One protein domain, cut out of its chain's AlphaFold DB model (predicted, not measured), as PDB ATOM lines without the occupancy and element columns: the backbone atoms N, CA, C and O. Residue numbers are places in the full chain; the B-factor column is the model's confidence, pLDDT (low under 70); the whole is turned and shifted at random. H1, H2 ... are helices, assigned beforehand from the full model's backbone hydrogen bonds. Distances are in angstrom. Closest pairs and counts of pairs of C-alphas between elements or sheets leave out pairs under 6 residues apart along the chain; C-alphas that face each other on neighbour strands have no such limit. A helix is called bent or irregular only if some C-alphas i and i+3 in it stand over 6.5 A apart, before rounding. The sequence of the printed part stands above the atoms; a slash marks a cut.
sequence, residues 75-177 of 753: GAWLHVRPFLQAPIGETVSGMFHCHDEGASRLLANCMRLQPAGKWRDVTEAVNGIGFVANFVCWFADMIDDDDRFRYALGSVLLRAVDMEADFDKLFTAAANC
ATOM      1  N   GLY A  75     175.655 156.333 198.474       81.50
ATOM      2  CA  GLY A  75     176.258 155.252 197.685       81.50
ATOM      3  C   GLY A  75     175.550 155.002 196.351       81.50
ATOM      4  O   GLY A  75     176.114 155.227 195.281       81.50
ATOM      5  N   ALA A  76     174.279 154.594 196.390       85.50
ATOM      6  CA  ALA A  76     173.510 154.340 195.169       85.50
ATOM      7  C   ALA A  76     173.279 155.625 194.352       85.50
ATOM      8  O   ALA A  76     173.375 155.630 193.119       85.50
ATOM      9  N   TRP A  77     172.997 156.741 195.031       86.56
ATOM     10  CA  TRP A  77     172.649 158.001 194.376       86.56
ATOM     11  C   TRP A  77     173.825 158.671 193.655       86.56
ATOM     12  O   TRP A  77     173.587 159.353 192.652       86.56
ATOM     13  N   LEU A  78     175.068 158.427 194.090       87.00
ATOM     14  CA  LEU A  78     176.292 158.844 193.391       87.00
ATOM     15  C   LEU A  78     176.419 158.211 191.998       87.00
ATOM     16  O   LEU A  78     176.984 158.832 191.105       87.00
ATOM     17  N   HIS A  79     175.855 157.020 191.783       88.81
ATOM     18  CA  HIS A  79     175.917 156.321 190.496       88.81
ATOM     19  C   HIS A  79     174.668 156.545 189.639       88.81
ATOM     20  O   HIS A  79     174.767 156.722 188.424       88.81
ATOM     21  N   VAL A  80     173.483 156.593 190.257       88.50
ATOM     22  CA  VAL A  80     172.212 156.790 189.537       88.50
ATOM     23  C   VAL A  80     172.135 158.176 188.897       88.50
ATOM     24  O   VAL A  80     171.694 158.303 187.754       88.50
ATOM     25  N   ARG A  81     172.549 159.236 189.606       85.56
ATOM     26  CA  ARG A  81     172.375 160.614 189.114       85.56
ATOM     27  C   ARG A  81     173.177 160.891 187.838       85.56
ATOM     28  O   ARG A  81     172.541 161.313 186.870       85.56
ATOM     29  N   PRO A  82     174.499 160.630 187.771       86.19
ATOM     30  CA  PRO A  82     175.254 160.850 186.540       86.19
ATOM     31  C   PRO A  82     174.755 159.955 185.399       86.19
ATOM     32  O   PRO A  82     174.597 160.420 184.268       86.19
ATOM     33  N   PHE A  83     174.403 158.699 185.706       89.88
ATOM     34  CA  PHE A  83     173.858 157.775 184.713       89.88
ATOM     35  C   PHE A  83     172.539 158.243 184.104       89.88
ATOM     36  O   PHE A  83     172.339 158.013 182.924       89.88
ATOM     37  N   LEU A  84     171.643 158.894 184.853       86.56
ATOM     38  CA  LEU A  84     170.395 159.433 184.297       86.56
ATOM     39  C   LEU A  84     170.597 160.792 183.615       86.56
ATOM     40  O   LEU A  84     169.965 161.070 182.597       86.56
ATOM     41  N   GLN A  85     171.483 161.639 184.144       83.69
ATOM     42  CA  GLN A  85     171.757 162.966 183.584       83.69
ATOM     43  C   GLN A  85     172.305 162.900 182.154       83.69
ATOM     44  O   GLN A  85     171.864 163.678 181.312       83.69
ATOM     45  N   ALA A  86     173.214 161.968 181.861       85.38
ATOM     46  CA  ALA A  86     173.811 161.842 180.531       85.38
ATOM     47  C   ALA A  86     172.811 161.457 179.408       85.38
ATOM     48  O   ALA A  86     172.814 162.133 178.382       85.38
ATOM     49  N   PRO A  87     171.950 160.426 179.556       81.69
ATOM     50  CA  PRO A  87     170.978 160.018 178.547       81.69
ATOM     51  C   PRO A  87     169.658 160.805 178.549       81.69
ATOM     52  O   PRO A  87     168.999 160.851 177.513       81.69
ATOM     53  N   ILE A  88     169.233 161.377 179.686       76.00
ATOM     54  CA  ILE A  88     167.907 162.020 179.827       76.00
ATOM     55  C   ILE A  88     168.013 163.545 179.893       76.00
ATOM     56  O   ILE A  88     167.155 164.247 179.361       76.00
ATOM     57  N   GLY A  89     169.022 164.064 180.594       65.31
ATOM     58  CA  GLY A  89     169.136 165.491 180.894       65.31
ATOM     59  C   GLY A  89     169.818 166.311 179.801       65.31
ATOM     60  O   GLY A  89     169.538 167.500 179.677       65.31
ATOM     61  N   GLU A  90     170.703 165.700 179.013       67.19
ATOM     62  CA  GLU A  90     171.486 166.382 177.980       67.19
ATOM     63  C   GLU A  90     171.587 165.538 176.692       67.19
ATOM     64  O   GLU A  90     171.146 164.392 176.623       67.19
ATOM     65  N   THR A  91     172.142 166.117 175.625       64.62
ATOM     66  CA  THR A  91     172.344 165.413 174.351       64.62
ATOM     67  C   THR A  91     173.394 164.308 174.503       64.62
ATOM     68  O   THR A  91     174.559 164.611 174.741       64.62
ATOM     69  N   VAL A  92     173.009 163.047 174.272       74.75
ATOM     70  CA  VAL A  92     173.885 161.847 174.351       74.75
ATOM     71  C   VAL A  92     174.948 161.778 173.237       74.75
ATOM     72  O   VAL A  92     175.696 160.811 173.125       74.75
ATOM     73  N   SER A  93     175.020 162.797 172.377       74.44
ATOM     74  CA  SER A  93     176.022 162.898 171.314       74.44
ATOM     75  C   SER A  93     177.435 162.932 171.886       74.44
ATOM     76  O   SER A  93     177.701 163.724 172.788       74.44
ATOM     77  N   GLY A  94     178.341 162.142 171.312       76.94
ATOM     78  CA  GLY A  94     179.752 162.141 171.693       76.94
ATOM     79  C   GLY A  94     180.087 161.185 172.842       76.94
ATOM     80  O   GLY A  94     181.252 161.023 173.197       76.94
ATOM     81  N   MET A  95     179.092 160.499 173.413       85.56
ATOM     82  CA  MET A  95     179.317 159.559 174.512       85.56
ATOM     83  C   MET A  95     180.064 158.300 174.065       85.56
ATOM     84  O   MET A  95     180.894 157.795 174.816       85.56
ATOM     85  N   PHE A  96     179.792 157.792 172.855       87.50
ATOM     86  CA  PHE A  96     180.363 156.528 172.367       87.50
ATOM     87  C   PHE A  96     181.272 156.682 171.145       87.50
ATOM     88  O   PHE A  96     182.064 155.781 170.882       87.50
ATOM     89  N   HIS A  97     181.235 157.813 170.430       84.38
ATOM     90  CA  HIS A  97     181.995 157.994 169.178       84.38
ATOM     91  C   HIS A  97     183.529 157.859 169.288       84.38
ATOM     92  O   HIS A  97     184.206 157.680 168.275       84.38
ATOM     93  N   CYS A  98     184.091 157.945 170.496       82.12
ATOM     94  CA  CYS A  98     185.520 157.768 170.763       82.12
ATOM     95  C   CYS A  98     185.859 156.370 171.323       82.12
ATOM     96  O   CYS A  98     187.035 156.039 171.494       82.12
ATOM     97  N   HIS A  99     184.845 155.531 171.548       86.69
ATOM     98  CA  HIS A  99     184.940 154.168 172.064       86.69
ATOM     99  C   HIS A  99     184.663 153.128 170.962       86.69
ATOM    100  O   HIS A  99     184.507 153.457 169.784       86.69
ATOM    101  N   ASP A 100     184.682 151.846 171.325       89.69
ATOM    102  CA  ASP A 100     184.273 150.769 170.424       89.69
ATOM    103  C   ASP A 100     182.745 150.617 170.453       89.69
ATOM    104  O   ASP A 100     182.186 149.894 171.276       89.69
ATOM    105  N   GLU A 101     182.065 151.312 169.538       91.62
ATOM    106  CA  GLU A 101     180.603 151.259 169.398       91.62
ATOM    107  C   GLU A 101     180.076 149.837 169.153       91.62
ATOM    108  O   GLU A 101     178.959 149.517 169.561       91.62
ATOM    109  N   GLY A 102     180.863 148.974 168.502       93.31
ATOM    110  CA  GLY A 102     180.504 147.579 168.264       93.31
ATOM    111  C   GLY A 102     180.486 146.787 169.567       93.31
ATOM    112  O   GLY A 102     179.504 146.100 169.858       93.31
ATOM    113  N   ALA A 103     181.525 146.946 170.386       93.94
ATOM    114  CA  ALA A 103     181.599 146.342 171.712       93.94
ATOM    115  C   ALA A 103     180.511 146.891 172.653       93.94
ATOM    116  O   ALA A 103     179.840 146.117 173.337       93.94
ATOM    117  N   SER A 104     180.256 148.206 172.651       93.75
ATOM    118  CA  SER A 104     179.193 148.805 173.474       93.75
ATOM    119  C   SER A 104     177.799 148.329 173.041       93.75
ATOM    120  O   SER A 104     176.949 148.032 173.883       93.75
ATOM    121  N   ARG A 105     177.566 148.174 171.729       96.00
ATOM    122  CA  ARG A 105     176.339 147.573 171.180       96.00
ATOM    123  C   ARG A 105     176.198 146.106 171.585       96.00
ATOM    124  O   ARG A 105     175.088 145.665 171.885       96.00
ATOM    125  N   LEU A 106     177.297 145.349 171.595       96.50
ATOM    126  CA  LEU A 106     177.305 143.959 172.046       96.50
ATOM    127  C   LEU A 106     176.915 143.860 173.524       96.50
ATOM    128  O   LEU A 106     176.013 143.092 173.834       96.50
ATOM    129  N   LEU A 107     177.499 144.681 174.405       96.25
ATOM    130  CA  LEU A 107     177.115 144.754 175.822       96.25
ATOM    131  C   LEU A 107     175.614 145.028 175.989       96.25
ATOM    132  O   LEU A 107     174.918 144.290 176.690       96.25
ATOM    133  N   ALA A 108     175.102 146.045 175.294       96.38
ATOM    134  CA  ALA A 108     173.691 146.413 175.345       96.38
ATOM    135  C   ALA A 108     172.767 145.269 174.878       96.38
ATOM    136  O   ALA A 108     171.729 145.004 175.487       96.38
ATOM    137  N   ASN A 109     173.152 144.543 173.824       97.38
ATOM    138  CA  ASN A 109     172.408 143.380 173.342       97.38
ATOM    139  C   ASN A 109     172.546 142.157 174.255       97.38
ATOM    140  O   ASN A 109     171.563 141.442 174.427       97.38
ATOM    141  N   CYS A 110     173.707 141.930 174.875       96.88
ATOM    142  CA  CYS A 110     173.881 140.883 175.878       96.88
ATOM    143  C   CYS A 110     172.921 141.097 177.050       96.88
ATOM    144  O   CYS A 110     172.227 140.163 177.432       96.88
ATOM    145  N   MET A 111     172.791 142.329 177.551       96.88
ATOM    146  CA  MET A 111     171.812 142.646 178.597       96.88
ATOM    147  C   MET A 111     170.368 142.335 178.158       96.88
ATOM    148  O   MET A 111     169.590 141.769 178.919       96.88
ATOM    149  N   ARG A 112     170.000 142.652 176.912       97.25
ATOM    150  CA  ARG A 112     168.622 142.478 176.416       97.25
ATOM    151  C   ARG A 112     168.256 141.041 176.049       97.25
ATOM    152  O   ARG A 112     167.086 140.686 176.141       97.25
ATOM    153  N   LEU A 113     169.213 140.271 175.532       96.44
ATOM    154  CA  LEU A 113     168.940 139.027 174.803       96.44
ATOM    155  C   LEU A 113     169.566 137.786 175.441       96.44
ATOM    156  O   LEU A 113     169.132 136.679 175.129       96.44
ATOM    157  N   GLN A 114     170.604 137.938 176.266       96.75
ATOM    158  CA  GLN A 114     171.309 136.807 176.870       96.75
ATOM    159  C   GLN A 114     170.833 136.548 178.308       96.75
ATOM    160  O   GLN A 114     170.250 137.434 178.942       96.75
ATOM    161  N   PRO A 115     171.082 135.335 178.840       93.75
ATOM    162  CA  PRO A 115     170.836 135.032 180.246       93.75
ATOM    163  C   PRO A 115     171.609 135.956 181.200       93.75
ATOM    164  O   PRO A 115     172.637 136.532 180.828       93.75
ATOM    165  N   ALA A 116     171.138 136.036 182.448       93.81
ATOM    166  CA  ALA A 116     171.818 136.730 183.540       93.81
ATOM    167  C   ALA A 116     173.310 136.351 183.630       93.81
ATOM    168  O   ALA A 116     173.712 135.227 183.312       93.81
ATOM    169  N   GLY A 117     174.146 137.311 184.012       92.81
ATOM    170  CA  GLY A 117     175.595 137.173 184.140       92.81
ATOM    171  C   GLY A 117     176.378 137.282 182.827       92.81
ATOM    172  O   GLY A 117     177.514 137.744 182.848       92.81
ATOM    173  N   LYS A 118     175.798 136.948 181.662       95.00
ATOM    174  CA  LYS A 118     176.538 136.945 180.378       95.00
ATOM    175  C   LYS A 118     177.019 138.311 179.906       95.00
ATOM    176  O   LYS A 118     178.007 138.404 179.188       95.00
ATOM    177  N   TRP A 119     176.343 139.381 180.300       94.75
ATOM    178  CA  TRP A 119     176.774 140.739 179.976       94.75
ATOM    179  C   TRP A 119     178.094 141.117 180.671       94.75
ATOM    180  O   TRP A 119     178.804 141.987 180.170       94.75
ATOM    181  N   ARG A 120     178.456 140.446 181.778       94.50
ATOM    182  CA  ARG A 120     179.695 140.706 182.529       94.50
ATOM    183  C   ARG A 120     180.945 140.420 181.694       94.50
ATOM    184  O   ARG A 120     181.910 141.174 181.794       94.50
ATOM    185  N   ASP A 121     180.870 139.430 180.800       94.06
ATOM    186  CA  ASP A 121     181.949 139.017 179.886       94.06
ATOM    187  C   ASP A 121     182.366 140.121 178.891       94.06
ATOM    188  O   ASP A 121     183.425 140.039 178.277       94.06
ATOM    189  N   VAL A 122     181.536 141.157 178.709       93.62
ATOM    190  CA  VAL A 122     181.742 142.235 177.721       93.62
ATOM    191  C   VAL A 122     181.700 143.638 178.345       93.62
ATOM    192  O   VAL A 122     181.529 144.639 177.649       93.62
ATOM    193  N   THR A 123     181.873 143.733 179.666       91.12
ATOM    194  CA  THR A 123     181.842 145.001 180.425       91.12
ATOM    195  C   THR A 123     182.979 145.956 180.090       91.12
ATOM    196  O   THR A 123     182.806 147.170 180.198       91.12
ATOM    197  N   GLU A 124     184.105 145.444 179.583       89.19
ATOM    198  CA  GLU A 124     185.238 146.277 179.162       89.19
ATOM    199  C   GLU A 124     184.851 147.346 178.131       89.19
ATOM    200  O   GLU A 124     185.456 148.420 178.091       89.19
ATOM    201  N   ALA A 125     183.786 147.098 177.360       89.00
ATOM    202  CA  ALA A 125     183.246 148.011 176.360       89.00
ATOM    203  C   ALA A 125     182.844 149.394 176.904       89.00
ATOM    204  O   ALA A 125     182.715 150.336 176.120       89.00
ATOM    205  N   VAL A 126     182.615 149.528 178.215       88.06
ATOM    206  CA  VAL A 126     182.200 150.787 178.858       88.06
ATOM    207  C   VAL A 126     183.193 151.303 179.898       88.06
ATOM    208  O   VAL A 126     182.958 152.366 180.463       88.06
ATOM    209  N   ASN A 127     184.338 150.642 180.102       86.06
ATOM    210  CA  ASN A 127     185.350 151.063 181.089       86.06
ATOM    211  C   ASN A 127     185.878 152.489 180.852       86.06
ATOM    212  O   ASN A 127     186.311 153.166 181.780       86.06
ATOM    213  N   GLY A 128     185.841 152.960 179.602       79.56
ATOM    214  CA  GLY A 128     186.228 154.325 179.243       79.56
ATOM    215  C   GLY A 128     185.195 155.406 179.599       79.56
ATOM    216  O   GLY A 128     185.490 156.590 179.423       79.56
ATOM    217  N   ILE A 129     184.013 155.016 180.085       87.19
ATOM    218  CA  ILE A 129     182.891 155.892 180.437       87.19
ATOM    219  C   ILE A 129     182.554 155.645 181.913       87.19
ATOM    220  O   ILE A 129     181.765 154.762 182.248       87.19
ATOM    221  N   GLY A 130     183.176 156.424 182.799       88.38
ATOM    222  CA  GLY A 130     183.190 156.209 184.247       88.38
ATOM    223  C   GLY A 130     181.800 156.044 184.845       88.38
ATOM    224  O   GLY A 130     181.539 155.030 185.484       88.38
ATOM    225  N   PHE A 131     180.870 156.956 184.560       88.69
ATOM    226  CA  PHE A 131     179.521 156.870 185.124       88.69
ATOM    227  C   PHE A 131     178.737 155.638 184.652       88.69
ATOM    228  O   PHE A 131     177.914 155.121 185.404       88.69
ATOM    229  N   VAL A 132     178.986 155.139 183.432       91.75
ATOM    230  CA  VAL A 132     178.347 153.909 182.932       91.75
ATOM    231  C   VAL A 132     178.970 152.694 183.604       91.75
ATOM    232  O   VAL A 132     178.239 151.854 184.121       91.75
ATOM    233  N   ALA A 133     180.303 152.615 183.642       91.25
ATOM    234  CA  ALA A 133     181.015 151.527 184.305       91.25
ATOM    235  C   ALA A 133     180.646 151.443 185.796       91.25
ATOM    236  O   ALA A 133     180.282 150.378 186.285       91.25
ATOM    237  N   ASN A 134     180.648 152.578 186.495       90.62
ATOM    238  CA  ASN A 134     180.295 152.667 187.908       90.62
ATOM    239  C   ASN A 134     178.846 152.233 188.164       90.62
ATOM    240  O   ASN A 134     178.599 151.451 189.077       90.62
ATOM    241  N   PHE A 135     177.893 152.685 187.340       93.25
ATOM    242  CA  PHE A 135     176.492 152.276 187.460       93.25
ATOM    243  C   PHE A 135     176.324 150.769 187.249       93.25
ATOM    244  O   PHE A 135     175.741 150.078 188.080       93.25
ATOM    245  N   VAL A 136     176.872 150.240 186.156       93.88
ATOM    246  CA  VAL A 136     176.731 148.825 185.803       93.88
ATOM    247  C   VAL A 136     177.397 147.918 186.847       93.88
ATOM    248  O   VAL A 136     176.834 146.886 187.198       93.88
ATOM    249  N   CYS A 137     178.556 148.309 187.382       91.31
ATOM    250  CA  CYS A 137     179.244 147.559 188.434       91.31
ATOM    251  C   CYS A 137     178.515 147.627 189.782       91.31
ATOM    252  O   CYS A 137     178.405 146.607 190.456       91.31
ATOM    253  N   TRP A 138     178.000 148.796 190.176       93.19
ATOM    254  CA  TRP A 138     177.292 148.955 191.451       93.19
ATOM    255  C   TRP A 138     175.982 148.165 191.487       93.19
ATOM    256  O   TRP A 138     175.661 147.514 192.477       93.19
ATOM    257  N   PHE A 139     175.227 148.202 190.387       93.69
ATOM    258  CA  PHE A 139     173.929 147.539 190.273       93.69
ATOM    259  C   PHE A 139     174.025 146.114 189.711       93.69
ATOM    260  O   PHE A 139     173.000 145.539 189.362       93.69
ATOM    261  N   ALA A 140     175.223 145.532 189.620       95.38
ATOM    262  CA  ALA A 140     175.458 144.310 188.858       95.38
ATOM    263  C   ALA A 140     174.572 143.128 189.288       95.38
ATOM    264  O   ALA A 140     174.016 142.437 188.436       95.38
ATOM    265  N   ASP A 141     174.390 142.929 190.593       95.00
ATOM    266  CA  ASP A 141     173.574 141.824 191.109       95.00
ATOM    267  C   ASP A 141     172.081 142.070 190.851       95.00
ATOM    268  O   ASP A 141     171.385 141.185 190.372       95.00
ATOM    269  N   MET A 142     171.606 143.312 191.003       94.00
ATOM    270  CA  MET A 142     170.236 143.689 190.619       94.00
ATOM    271  C   MET A 142     169.982 143.556 189.113       94.00
ATOM    272  O   MET A 142     168.874 143.223 188.703       94.00
ATOM    273  N   ILE A 143     170.992 143.823 188.281       96.31
ATOM    274  CA  ILE A 143     170.927 143.604 186.831       96.31
ATOM    275  C   ILE A 143     170.821 142.096 186.526       96.31
ATOM    276  O   ILE A 143     170.193 141.700 185.547       96.31
ATOM    277  N   ASP A 144     171.414 141.225 187.337       95.94
ATOM    278  CA  ASP A 144     171.278 139.779 187.155       95.94
ATOM    279  C   ASP A 144     169.938 139.244 187.676       95.94
ATOM    280  O   ASP A 144     169.322 138.422 186.993       95.94
ATOM    281  N   ASP A 145     169.464 139.766 188.808       96.56
ATOM    282  CA  ASP A 145     168.248 139.319 189.496       96.56
ATOM    283  C   ASP A 145     166.941 139.809 188.840       96.56
ATOM    284  O   ASP A 145     165.929 139.107 188.888       96.56
ATOM    285  N   ASP A 146     166.934 140.998 188.222       95.81
ATOM    286  CA  ASP A 146     165.750 141.585 187.578       95.81
ATOM    287  C   ASP A 146     165.910 141.682 186.050       95.81
ATOM    288  O   ASP A 146     166.520 142.604 185.495       95.81
ATOM    289  N   ASP A 147     165.268 140.745 185.346       95.00
ATOM    290  CA  ASP A 147     165.240 140.687 183.882       95.00
ATOM    291  C   ASP A 147     164.668 141.958 183.231       95.00
ATOM    292  O   ASP A 147     165.128 142.370 182.161       95.00
ATOM    293  N   ARG A 148     163.666 142.604 183.849       95.62
ATOM    294  CA  ARG A 148     163.060 143.830 183.303       95.62
ATOM    295  C   ARG A 148     164.022 144.998 183.440       95.62
ATOM    296  O   ARG A 148     164.156 145.775 182.492       95.62
ATOM    297  N   PHE A 149     164.701 145.107 184.580       94.75
ATOM    298  CA  PHE A 149     165.718 146.130 184.793       94.75
ATOM    299  C   PHE A 149     166.892 145.953 183.825       94.75
ATOM    300  O   PHE A 149     167.260 146.909 183.135       94.75
ATOM    301  N   ARG A 150     167.409 144.726 183.673       96.44
ATOM    302  CA  ARG A 150     168.477 144.417 182.711       96.44
ATOM    303  C   ARG A 150     168.087 144.764 181.278       96.44
ATOM    304  O   ARG A 150     168.852 145.417 180.565       96.44
ATOM    305  N   TYR A 151     166.882 144.374 180.860       97.31
ATOM    306  CA  TYR A 151     166.369 144.686 179.529       97.31
ATOM    307  C   TYR A 151     166.222 146.199 179.305       97.31
ATOM    308  O   TYR A 151     166.594 146.708 178.241       97.31
ATOM    309  N   ALA A 152     165.703 146.930 180.295       95.44
ATOM    310  CA  ALA A 152     165.557 148.381 180.229       95.44
ATOM    311  C   ALA A 152     166.920 149.078 180.120       95.44
ATOM    312  O   ALA A 152     167.111 149.903 179.225       95.44
ATOM    313  N   LEU A 153     167.890 148.688 180.955       95.25
ATOM    314  CA  LEU A 153     169.253 149.218 180.926       95.25
ATOM    315  C   LEU A 153     169.924 148.977 179.570       95.25
ATOM    316  O   LEU A 153     170.416 149.917 178.944       95.25
ATOM    317  N   GLY A 154     169.872 147.741 179.068       95.94
ATOM    318  CA  GLY A 154     170.407 147.414 177.749       95.94
ATOM    319  C   GLY A 154     169.711 148.183 176.620       95.94
ATOM    320  O   GLY A 154     170.352 148.560 175.644       95.94
ATOM    321  N   SER A 155     168.415 148.483 176.748       96.06
ATOM    322  CA  SER A 155     167.677 149.279 175.756       96.06
ATOM    323  C   SER A 155     168.098 150.752 175.757       96.06
ATOM    324  O   SER A 155     168.267 151.335 174.684       96.06
ATOM    325  N   VAL A 156     168.327 151.342 176.935       92.94
ATOM    326  CA  VAL A 156     168.853 152.711 177.071       92.94
ATOM    327  C   VAL A 156     170.259 152.806 176.480       92.94
ATOM    328  O   VAL A 156     170.517 153.687 175.661       92.94
ATOM    329  N   LEU A 157     171.147 151.869 176.830       93.19
ATOM    330  CA  LEU A 157     172.512 151.833 176.302       93.19
ATOM    331  C   LEU A 157     172.529 151.642 174.783       93.19
ATOM    332  O   LEU A 157     173.256 152.349 174.090       93.19
ATOM    333  N   LEU A 158     171.693 150.747 174.246       94.38
ATOM    334  CA  LEU A 158     171.605 150.553 172.803       94.38
ATOM    335  C   LEU A 158     171.154 151.831 172.091       94.38
ATOM    336  O   LEU A 158     171.770 152.224 171.104       94.38
ATOM    337  N   ARG A 159     170.114 152.505 172.606       92.38
ATOM    338  CA  ARG A 159     169.636 153.757 172.010       92.38
ATOM    339  C   ARG A 159     170.716 154.835 172.029       92.38
ATOM    340  O   ARG A 159     170.858 155.561 171.048       92.38
ATOM    341  N   ALA A 160     171.470 154.917 173.119       90.88
ATOM    342  CA  ALA A 160     172.575 155.849 173.259       90.88
ATOM    343  C   ALA A 160     173.718 155.567 172.264       90.88
ATOM    344  O   ALA A 160     174.258 156.506 171.687       90.88
ATOM    345  N   VAL A 161     174.043 154.296 171.994       92.44
ATOM    346  CA  VAL A 161     175.001 153.923 170.935       92.44
ATOM    347  C   VAL A 161     174.449 154.269 169.545       92.44
ATOM    348  O   VAL A 161     175.153 154.849 168.723       92.44
ATOM    349  N   ASP A 162     173.178 153.960 169.273       91.81
ATOM    350  CA  ASP A 162     172.537 154.240 167.979       91.81
ATOM    351  C   ASP A 162     172.424 155.740 167.671       91.81
ATOM    352  O   ASP A 162     172.433 156.128 166.499       91.81
ATOM    353  N   MET A 163     172.367 156.595 168.700       89.81
ATOM    354  CA  MET A 163     172.364 158.047 168.518       89.81
ATOM    355  C   MET A 163     173.584 158.534 167.739       89.81
ATOM    356  O   MET A 163     173.450 159.478 166.966       89.81
ATOM    357  N   GLU A 164     174.744 157.886 167.856       91.00
ATOM    358  CA  GLU A 164     175.928 158.299 167.102       91.00
ATOM    359  C   GLU A 164     175.727 158.177 165.584       91.00
ATOM    360  O   GLU A 164     176.035 159.103 164.828       91.00
ATOM    361  N   ALA A 165     175.124 157.080 165.127       91.12
ATOM    362  CA  ALA A 165     174.788 156.908 163.717       91.12
ATOM    363  C   ALA A 165     173.676 157.875 163.270       91.12
ATOM    364  O   ALA A 165     173.682 158.349 162.132       91.12
ATOM    365  N   ASP A 166     172.723 158.194 164.145       91.06
ATOM    366  CA  ASP A 166     171.677 159.175 163.840       91.06
ATOM    367  C   ASP A 166     172.255 160.590 163.688       91.06
ATOM    368  O   ASP A 166     171.889 161.300 162.750       91.06
ATOM    369  N   PHE A 167     173.215 160.986 164.530       90.00
ATOM    370  CA  PHE A 167     173.908 162.268 164.390       90.00
ATOM    371  C   PHE A 167     174.753 162.352 163.113       90.00
ATOM    372  O   PHE A 167     174.830 163.428 162.521       90.00
ATOM    373  N   ASP A 168     175.338 161.247 162.636       91.50
ATOM    374  CA  ASP A 168     176.026 161.222 161.333       91.50
ATOM    375  C   ASP A 168     175.062 161.508 160.176       91.50
ATOM    376  O   ASP A 168     175.367 162.292 159.269       91.50
ATOM    377  N   LYS A 169     173.866 160.905 160.217       92.81
ATOM    378  CA  LYS A 169     172.809 161.150 159.226       92.81
ATOM    379  C   LYS A 169     172.311 162.590 159.302       92.81
ATOM    380  O   LYS A 169     172.160 163.222 158.261       92.81
ATOM    381  N   LEU A 170     172.097 163.118 160.510       91.38
ATOM    382  CA  LEU A 170     171.674 164.505 160.719       91.38
ATOM    383  C   LEU A 170     172.719 165.497 160.206       91.38
ATOM    384  O   LEU A 170     172.355 166.441 159.511       91.38
ATOM    385  N   PHE A 171     174.004 165.262 160.483       91.62
ATOM    386  CA  PHE A 171     175.084 166.070 159.921       91.62
ATOM    387  C   PHE A 171     175.057 166.025 158.393       91.62
ATOM    388  O   PHE A 171     175.096 167.068 157.749       91.62
ATOM    389  N   THR A 172     174.941 164.830 157.808       91.25
ATOM    390  CA  THR A 172     174.902 164.659 156.349       91.25
ATOM    391  C   THR A 172     173.704 165.381 155.732       91.25
ATOM    392  O   THR A 172     173.862 166.071 154.728       91.25
ATOM    393  N   ALA A 173     172.520 165.272 156.330       90.75
ATOM    394  CA  ALA A 173     171.325 165.965 155.861       90.75
ATOM    395  C   ALA A 173     171.473 167.491 155.973       90.75
ATOM    396  O   ALA A 173     171.201 168.203 155.010       90.75
ATOM    397  N   ALA A 174     171.957 167.990 157.114       87.81
ATOM    398  CA  ALA A 174     172.131 169.419 157.357       87.81
ATOM    399  C   ALA A 174     173.218 170.037 156.465       87.81
ATOM    400  O   ALA A 174     173.016 171.097 155.887       87.81
ATOM    401  N   ALA A 175     174.364 169.373 156.309       86.19
ATOM    402  CA  ALA A 175     175.489 169.896 155.538       86.19
ATOM    403  C   ALA A 175     175.229 169.932 154.020       86.19
ATOM    404  O   ALA A 175     175.943 170.633 153.308       86.19
ATOM    405  N   ASN A 176     174.225 169.192 153.536       85.25
ATOM    406  CA  ASN A 176     173.814 169.169 152.130       85.25
ATOM    407  C   ASN A 176     172.453 169.849 151.891       85.25
ATOM    408  O   ASN A 176     171.914 169.748 150.789       85.25
ATOM    409  N   CYS A 177     171.860 170.507 152.897       86.25
ATOM    410  CA  CYS A 177     170.569 171.163 152.714       86.25
ATOM    411  C   CYS A 177     170.720 172.446 151.887       86.25
ATOM    412  O   CYS A 177     171.760 173.112 151.907       86.25
TER     413      CYS A 177
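AT A GLANCE: This is residues 75 to 177 of the 753 residues of the protein "ULP_PROTEASE domain-containing protein" of Porphyra umbilicalis (UniProt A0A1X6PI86). One long helix, H6, packs with residues 150 to 161 on H2, which pairs with H3 as a helical hairpin, and sticks out of the body with residues 168 to 177, while H1 and H4 pack crosswise on each other in another part of the body. The 103 printed residues hold six named helices, H1 to H6 in order, and no named strand: all helix. The whole is compact, with a radius of gyration of the C-alphas of 14.2 A, yet elongated, spanning 49 by 28 by 23 A.

IN THESE COORDINATES: Find C-alpha 75 at (176.258, 155.252, 197.685); from there H1, residues 75 to 89, runs 20.9 A. H2 is residues 101 to 113, 17.7 A, and H3 residues 118 to 126, irregular, with C-alphas 121 and 124 8.0 A apart. H4, residues 130 to 138, and H5, residues 140 to 145, follow. H6, residues 147 to 175, runs 42.0 A to C-alpha 175 at (175.489, 169.896, 155.538), with a kink of 28 degrees near residue 165.

HOW THE PARTS SIT: Look first at His 79 and Phe 135, the closest C-alphas of H1 and H4, 5.1 A apart; these helices touch at a steep tilt of 48 degrees, opposite ways. H2 and H3 form a hairpin, closest at C-alphas 110 and 119, 5.0 A. H6 touches H2 with residues 150 to 161 alone, closest at C-alphas 108 and 154, 4.2 A. H5 and H6 touch only at the corner, closest at C-alphas 143 and 150, 4.9 A. H4 and H6 are apart. Every O i to N i+4 pair is within hydrogen-bond range in H2, H4 and H5, against 8 of 11 in H1, 23 of 25 in H6 and 0 of 5 in H3, where 5 of 6 O i to N i+3 pairs are.

THE WHOLE: The C-alphas of Asp 145 and Cys 177 are farthest apart, 48.7 A. The printed part has no cut; the link from H1 to H2 is long. Residues 89 to 91 have pLDDT under 70.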